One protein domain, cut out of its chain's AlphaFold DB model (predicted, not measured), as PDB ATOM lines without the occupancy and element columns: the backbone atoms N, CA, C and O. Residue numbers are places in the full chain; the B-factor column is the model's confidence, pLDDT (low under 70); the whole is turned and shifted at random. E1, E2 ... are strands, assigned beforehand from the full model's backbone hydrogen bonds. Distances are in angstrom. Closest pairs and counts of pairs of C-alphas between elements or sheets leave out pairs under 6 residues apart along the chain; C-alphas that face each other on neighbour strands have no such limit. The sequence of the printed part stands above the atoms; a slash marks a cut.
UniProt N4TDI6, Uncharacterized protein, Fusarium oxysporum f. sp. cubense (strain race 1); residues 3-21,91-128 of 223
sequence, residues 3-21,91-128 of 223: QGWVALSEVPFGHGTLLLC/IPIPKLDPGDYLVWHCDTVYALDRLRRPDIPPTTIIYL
ATOM      1  N   GLN A   3     328.323 239.142 170.132       96.81
ATOM      2  CA  GLN A   3     329.662 239.135 169.550       96.81
ATOM      3  C   GLN A   3     330.686 239.128 170.689       96.81
ATOM      4  O   GLN A   3     330.372 239.560 171.802       96.81
ATOM      5  N   GLY A   4     331.897 238.643 170.434       95.62
ATOM      6  CA  GLY A   4     332.912 238.615 171.475       95.62
ATOM      7  C   GLY A   4     334.298 238.215 171.012       95.62
ATOM      8  O   GLY A   4     334.471 237.641 169.933       95.62
ATOM      9  N   TRP A   5     335.273 238.537 171.858       94.94
ATOM     10  CA  TRP A   5     336.695 238.284 171.668       94.94
ATOM     11  C   TRP A   5     337.302 237.633 172.898       94.94
ATOM     12  O   TRP A   5     337.063 238.093 174.013       94.94
ATOM     13  N   VAL A   6     338.164 236.643 172.681       97.00
ATOM     14  CA  VAL A   6     339.125 236.186 173.691       97.00
ATOM     15  C   VAL A   6     340.468 236.852 173.409       97.00
ATOM     16  O   VAL A   6     340.982 236.770 172.289       97.00
ATOM     17  N   ALA A   7     341.041 237.520 174.407       96.12
ATOM     18  CA  ALA A   7     342.363 238.126 174.302       96.12
ATOM     19  C   ALA A   7     343.465 237.054 174.392       96.12
ATOM     20  O   ALA A   7     343.480 236.254 175.322       96.12
ATOM     21  N   LEU A   8     344.403 237.034 173.439       95.88
ATOM     22  CA  LEU A   8     345.600 236.172 173.482       95.88
ATOM     23  C   LEU A   8     346.866 236.938 173.883       95.88
ATOM     24  O   LEU A   8     347.876 236.342 174.251       95.88
ATOM     25  N   SER A   9     346.813 238.262 173.803       93.69
ATOM     26  CA  SER A   9     347.828 239.182 174.300       93.69
ATOM     27  C   SER A   9     347.156 240.254 175.150       93.69
ATOM     28  O   SER A   9     345.936 240.401 175.120       93.69
ATOM     29  N   GLU A  10     347.954 241.061 175.844       92.81
ATOM     30  CA  GLU A  10     347.435 242.281 176.457       92.81
ATOM     31  C   GLU A  10     346.772 243.171 175.387       92.81
ATOM     32  O   GLU A  10     347.340 243.404 174.314       92.81
ATOM     33  N   VAL A  11     345.566 243.655 175.684       91.12
ATOM     34  CA  VAL A  11     344.853 244.683 174.925       91.12
ATOM     35  C   VAL A  11     344.812 245.924 175.809       91.12
ATOM     36  O   VAL A  11     344.108 245.933 176.821       91.12
ATOM     37  N   PRO A  12     345.586 246.973 175.493       88.12
ATOM     38  CA  PRO A  12     345.656 248.139 176.354       88.12
ATOM     39  C   PRO A  12     344.338 248.923 176.317       88.12
ATOM     40  O   PRO A  12     343.575 248.860 175.352       88.12
ATOM     41  N   PHE A  13     344.079 249.691 177.377       87.62
ATOM     42  CA  PHE A  13     342.944 250.610 177.416       87.62
ATOM     43  C   PHE A  13     343.100 251.695 176.341       87.62
ATOM     44  O   PHE A  13     344.103 252.409 176.322       87.62
ATOM     45  N   GLY A  14     342.098 251.848 175.473       75.00
ATOM     46  CA  GLY A  14     342.196 252.734 174.309       75.00
ATOM     47  C   GLY A  14     343.271 252.277 173.312       75.00
ATOM     48  O   GLY A  14     343.646 251.111 173.280       75.00
ATOM     49  N   HIS A  15     343.779 253.199 172.491       71.38
ATOM     50  CA  HIS A  15     344.878 252.962 171.540       71.38
ATOM     51  C   HIS A  15     344.543 252.156 170.283       71.38
ATOM     52  O   HIS A  15     345.324 251.308 169.844       71.38
ATOM     53  N   GLY A  16     343.433 252.473 169.628       75.25
ATOM     54  CA  GLY A  16     343.130 251.843 168.345       75.25
ATOM     55  C   GLY A  16     342.493 250.459 168.455       75.25
ATOM     56  O   GLY A  16     342.588 249.660 167.525       75.25
ATOM     57  N   THR A  17     341.908 250.165 169.615       85.94
ATOM     58  CA  THR A  17     341.188 248.927 169.927       85.94
ATOM     59  C   THR A  17     339.681 249.128 169.701       85.94
ATOM     60  O   THR A  17     339.281 249.949 168.873       85.94
ATOM     61  N   LEU A  18     338.820 248.363 170.378       92.88
ATOM     62  CA  LEU A  18     337.370 248.471 170.227       92.88
ATOM     63  C   LEU A  18     336.815 249.676 170.989       92.88
ATOM     64  O   LEU A  18     337.124 249.895 172.160       92.88
ATOM     65  N   LEU A  19     335.922 250.403 170.334       95.19
ATOM     66  CA  LEU A  19     335.026 251.364 170.951       95.19
ATOM     67  C   LEU A  19     333.607 250.798 170.934       95.19
ATOM     68  O   LEU A  19     333.180 250.244 169.920       95.19
ATOM     69  N   LEU A  20     332.860 251.000 172.013       96.25
ATOM     70  CA  LEU A  20     331.452 250.622 172.129       96.25
ATOM     71  C   LEU A  20     330.602 251.855 172.449       96.25
ATOM     72  O   LEU A  20     331.047 252.741 173.176       96.25
ATOM     73  N   CYS A  21     329.362 251.890 171.962       97.06
ATOM     74  CA  CYS A  21     328.338 252.827 172.428       97.06
ATOM     75  C   CYS A  21     327.437 252.126 173.460       97.06
ATOM     76  O   CYS A  21     326.551 251.357 173.074       97.06
ATOM     77  N   ILE A  91     332.944 254.862 173.639       93.69
ATOM     78  CA  ILE A  91     333.949 254.736 174.701       93.69
ATOM     79  C   ILE A  91     334.856 253.527 174.456       93.69
ATOM     80  O   ILE A  91     334.387 252.514 173.932       93.69
ATOM     81  N   PRO A  92     336.145 253.605 174.827       94.19
ATOM     82  CA  PRO A  92     337.048 252.470 174.717       94.19
ATOM     83  C   PRO A  92     336.664 251.352 175.683       94.19
ATOM     84  O   PRO A  92     336.187 251.599 176.794       94.19
ATOM     85  N   ILE A  93     336.911 250.116 175.254       93.88
ATOM     86  CA  ILE A  93     336.831 248.942 176.125       93.88
ATOM     87  C   ILE A  93     337.877 249.023 177.251       93.88
ATOM     88  O   ILE A  93     338.894 249.715 177.102       93.88
ATOM     89  N   PRO A  94     337.655 248.337 178.389       93.25
ATOM     90  CA  PRO A  94     338.682 248.206 179.417       93.25
ATOM     91  C   PRO A  94     339.943 247.530 178.863       93.25
ATOM     92  O   PRO A  94     339.910 246.869 177.824       93.25
ATOM     93  N   LYS A  95     341.054 247.676 179.596       93.50
ATOM     94  CA  LYS A  95     342.239 246.840 179.380       93.50
ATOM     95  C   LYS A  95     341.827 245.366 179.499       93.50
ATOM     96  O   LYS A  95     341.103 245.039 180.438       93.50
ATOM     97  N   LEU A  96     342.301 244.523 178.587       94.69
ATOM     98  CA  LEU A  96     342.156 243.069 178.663       94.69
ATOM     99  C   LEU A  96     343.532 242.425 178.825       94.69
ATOM    100  O   LEU A  96     344.485 242.815 178.146       94.69
ATOM    101  N   ASP A  97     343.622 241.432 179.693       95.81
ATOM    102  CA  ASP A  97     344.778 240.557 179.839       95.81
ATOM    103  C   ASP A  97     344.555 239.243 179.054       95.81
ATOM    104  O   ASP A  97     343.418 238.899 178.718       95.81
ATOM    105  N   PRO A  98     345.618 238.489 178.706       96.88
ATOM    106  CA  PRO A  98     345.465 237.206 178.023       96.88
ATOM    107  C   PRO A  98     344.522 236.254 178.775       96.88
ATOM    108  O   PRO A  98     344.729 235.971 179.953       96.88
ATOM    109  N   GLY A  99     343.516 235.732 178.074       96.69
ATOM    110  CA  GLY A  99     342.452 234.889 178.622       96.69
ATOM    111  C   GLY A  99     341.149 235.629 178.927       96.69
ATOM    112  O   GLY A  99     340.116 234.973 179.058       96.69
ATOM    113  N   ASP A 100     341.150 236.965 178.981       97.56
ATOM    114  CA  ASP A 100     339.922 237.732 179.184       97.56
ATOM    115  C   ASP A 100     338.962 237.566 177.999       97.56
ATOM    116  O   ASP A 100     339.360 237.618 176.828       97.56
ATOM    117  N   TYR A 101     337.674 237.403 178.317       97.44
ATOM    118  CA  TYR A 101     336.596 237.280 177.343       97.44
ATOM    119  C   TYR A 101     335.702 238.520 177.371       97.44
ATOM    120  O   TYR A 101     334.977 238.774 178.335       97.44
ATOM    121  N   LEU A 102     335.753 239.301 176.294       96.12
ATOM    122  CA  LEU A 102     334.914 240.474 176.093       96.12
ATOM    123  C   LEU A 102     333.723 240.103 175.213       96.12
ATOM    124  O   LEU A 102     333.910 239.575 174.120       96.12
ATOM    125  N   VAL A 103     332.514 240.468 175.635       96.69
ATOM    126  CA  VAL A 103     331.288 240.277 174.848       96.69
ATOM    127  C   VAL A 103     330.452 241.548 174.775       96.69
ATOM    128  O   VAL A 103     330.410 242.338 175.719       96.69
ATOM    129  N   TRP A 104     329.742 241.732 173.664       96.62
ATOM    130  CA  TRP A 104     328.738 242.784 173.500       96.62
ATOM    131  C   TRP A 104     327.530 242.279 172.710       96.62
ATOM    132  O   TRP A 104     327.601 241.329 171.929       96.62
ATOM    133  N   HIS A 105     326.383 242.911 172.944       97.25
ATOM    134  CA  HIS A 105     325.134 242.568 172.269       97.25
ATOM    135  C   HIS A 105     325.225 242.818 170.757       97.25
ATOM    136  O   HIS A 105     325.882 243.763 170.329       97.25
ATOM    137  N   CYS A 106     324.541 242.002 169.947       95.88
ATOM    138  CA  CYS A 106     324.593 242.091 168.480       95.88
ATOM    139  C   CYS A 106     324.162 243.460 167.921       95.88
ATOM    140  O   CYS A 106     324.690 243.884 166.900       95.88
ATOM    141  N   ASP A 107     323.271 244.159 168.625       96.56
ATOM    142  CA  ASP A 107     322.799 245.508 168.263       96.56
ATOM    143  C   ASP A 107     323.649 246.651 168.852       96.56
ATOM    144  O   ASP A 107     323.345 247.829 168.645       96.56
ATOM    145  N   THR A 108     324.689 246.350 169.636       96.75
ATOM    146  CA  THR A 108     325.564 247.395 170.175       96.75
ATOM    147  C   THR A 108     326.379 248.009 169.042       96.75
ATOM    148  O   THR A 108     327.118 247.319 168.343       96.75
ATOM    149  N   VAL A 109     326.296 249.333 168.908       97.00
ATOM    150  CA  VAL A 109     327.147 250.092 167.988       97.00
ATOM    151  C   VAL A 109     328.595 249.990 168.456       97.00
ATOM    152  O   VAL A 109     328.902 250.315 169.607       97.00
ATOM    153  N   TYR A 110     329.483 249.566 167.561       95.56
ATOM    154  CA  TYR A 110     330.913 249.465 167.822       95.56
ATOM    155  C   TYR A 110     331.729 250.091 166.687       95.56
ATOM    156  O   TYR A 110     331.247 250.261 165.568       95.56
ATOM    157  N   ALA A 111     332.975 250.447 166.981       94.19
ATOM    158  CA  ALA A 111     333.941 250.909 165.992       94.19
ATOM    159  C   ALA A 111     335.350 250.483 166.402       94.19
ATOM    160  O   ALA A 111     335.609 250.227 167.575       94.19
ATOM    161  N   LEU A 112     336.274 250.449 165.447       89.44
ATOM    162  CA  LEU A 112     337.696 250.402 165.765       89.44
ATOM    163  C   LEU A 112     338.208 251.830 165.931       89.44
ATOM    164  O   LEU A 112     337.953 252.695 165.086       89.44
ATOM    165  N   ASP A 113     338.920 252.077 167.023       83.31
ATOM    166  CA  ASP A 113     339.567 253.356 167.259       83.31
ATOM    167  C   ASP A 113     340.629 253.600 166.167       83.31
ATOM    168  O   ASP A 113     341.430 252.735 165.809       83.31
ATOM    169  N   ARG A 114     340.612 254.798 165.581       75.94
ATOM    170  CA  ARG A 114     341.541 255.188 164.510       75.94
ATOM    171  C   ARG A 114     342.889 255.652 165.058       75.94
ATOM    172  O   ARG A 114     343.832 255.815 164.292       75.94
ATOM    173  N   LEU A 115     342.994 255.852 166.371       73.94
ATOM    174  CA  LEU A 115     344.181 256.359 167.057       73.94
ATOM    175  C   LEU A 115     345.183 255.254 167.427       73.94
ATOM    176  O   LEU A 115     345.928 255.397 168.402       73.94
ATOM    177  N   ARG A 116     345.230 254.147 166.667       70.06
ATOM    178  CA  ARG A 116     346.241 253.104 166.885       70.06
ATOM    179  C   ARG A 116     347.628 253.718 166.759       70.06
ATOM    180  O   ARG A 116     347.994 254.229 165.701       70.06
ATOM    181  N   ARG A 117     348.411 253.650 167.836       72.25
ATOM    182  CA  ARG A 117     349.773 254.177 167.824       72.25
ATOM    183  C   ARG A 117     350.756 253.110 167.313       72.25
ATOM    184  O   ARG A 117     350.637 251.957 167.730       72.25
ATOM    185  N   PRO A 118     351.705 253.452 166.422       74.06
ATOM    186  CA  PRO A 118     352.643 252.480 165.846       74.06
ATOM    187  C   PRO A 118     353.612 251.844 166.853       74.06
ATOM    188  O   PRO A 118     354.192 250.806 166.561       74.06
ATOM    189  N   ASP A 119     353.820 252.478 168.008       79.75
ATOM    190  CA  ASP A 119     354.741 252.064 169.071       79.75
ATOM    191  C   ASP A 119     354.168 250.990 170.008       79.75
ATOM    192  O   ASP A 119     354.900 250.431 170.821       79.75
ATOM    193  N   ILE A 120     352.873 250.683 169.895       73.50
ATOM    194  CA  ILE A 120     352.216 249.669 170.723       73.50
ATOM    195  C   ILE A 120     352.299 248.306 170.022       73.50
ATOM    196  O   ILE A 120     351.966 248.216 168.832       73.50
ATOM    197  N   PRO A 121     352.701 247.234 170.737       75.31
ATOM    198  CA  PRO A 121     352.706 245.881 170.193       75.31
ATOM    199  C   PRO A 121     351.354 245.496 169.573       75.31
ATOM    200  O   PRO A 121     350.304 245.963 170.022       75.31
ATOM    201  N   PRO A 122     351.338 244.647 168.532       81.19
ATOM    202  CA  PRO A 122     350.086 244.170 167.973       81.19
ATOM    203  C   PRO A 122     349.288 243.392 169.021       81.19
ATOM    204  O   PRO A 122     349.830 242.539 169.718       81.19
ATOM    205  N   THR A 123     347.992 243.678 169.093       85.62
ATOM    206  CA  THR A 123     347.047 242.919 169.907       85.62
ATOM    207  C   THR A 123     346.615 241.668 169.155       85.62
ATOM    208  O   THR A 123     346.207 241.759 167.992       85.62
ATOM    209  N   THR A 124     346.659 240.513 169.808       92.12
ATOM    210  CA  THR A 124     346.169 239.246 169.261       92.12
ATOM    211  C   THR A 124     344.889 238.842 169.983       92.12
ATOM    212  O   THR A 124     344.851 238.775 171.210       92.12
ATOM    213  N   ILE A 125     343.839 238.574 169.210       93.75
ATOM    214  CA  ILE A 125     342.509 238.194 169.691       93.75
ATOM    215  C   ILE A 125     341.963 237.030 168.859       93.75
ATOM    216  O   ILE A 125     342.336 236.877 167.694       93.75
ATOM    217  N   ILE A 126     341.047 236.254 169.434       96.12
ATOM    218  CA  ILE A 126     340.202 235.295 168.713       96.12
ATOM    219  C   ILE A 126     338.761 235.801 168.749       96.12
ATOM    220  O   ILE A 126     338.242 236.093 169.824       96.12
ATOM    221  N   TYR A 127     338.106 235.873 167.586       95.56
ATOM    222  CA  TYR A 127     336.664 236.110 167.513       95.56
ATOM    223  C   TYR A 127     335.922 234.853 167.971       95.56
ATOM    224  O   TYR A 127     336.045 233.801 167.347       95.56
ATOM    225  N   LEU A 128     335.158 234.972 169.056       96.12
ATOM    226  CA  LEU A 128     334.389 233.881 169.644       96.12
ATOM    227  C   LEU A 128     333.020 234.418 170.099       96.12
ATOM    228  O   LEU A 128     332.908 234.957 171.203       96.12
TER     229      LEU A 128
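This is residues 3 to 21 and 91 to 128 of the 223 residues of an uncharacterized protein of Fusarium oxysporum f. sp. cubense (strain race 1) (UniProt N4TDI6). The domain has little regular structure: two small antiparallel sheets, E3-E1-E5 and E2-E4, lie on opposite sides of a ring of chain, and unnamed residues 113 to 124 loop round one end. The printed part has 57 residues with five named strands, E1 to E5 in order, and no named helix; 19 residues are in these all-strand elements. It is compact, radius of gyration of the C-alphas 10.8 A, spanning 33 by 23 by 15 A.

E1, residues 3 to 7, begins at C-alpha 3 (329.662, 239.135, 169.550) and measures 13.6 A. E2 is 18 to 20, 6.6 A; E3 101 to 105, 13.6 A; E4 110 to 112, 7.1 A; E5 125 to 127, 6.6 A, ending at (336.664, 236.110, 167.513).

Inner strand E1 is antiparallel to E3, 165 degrees, with N 5 and O 102 2.8 A apart, and to E5, 154 degrees, with N 6 and O 126 2.9 A apart. E2 and E4 are antiparallel, 153 degrees; N 19 and O 111 are 2.8 A apart. E1 and E4 are apart.

Residues 22 to 90 are not printed; C-alphas 21 and 91 are 6.3 A apart. The link E4 to E5 is long. No printed residue is under 70 in pLDDT.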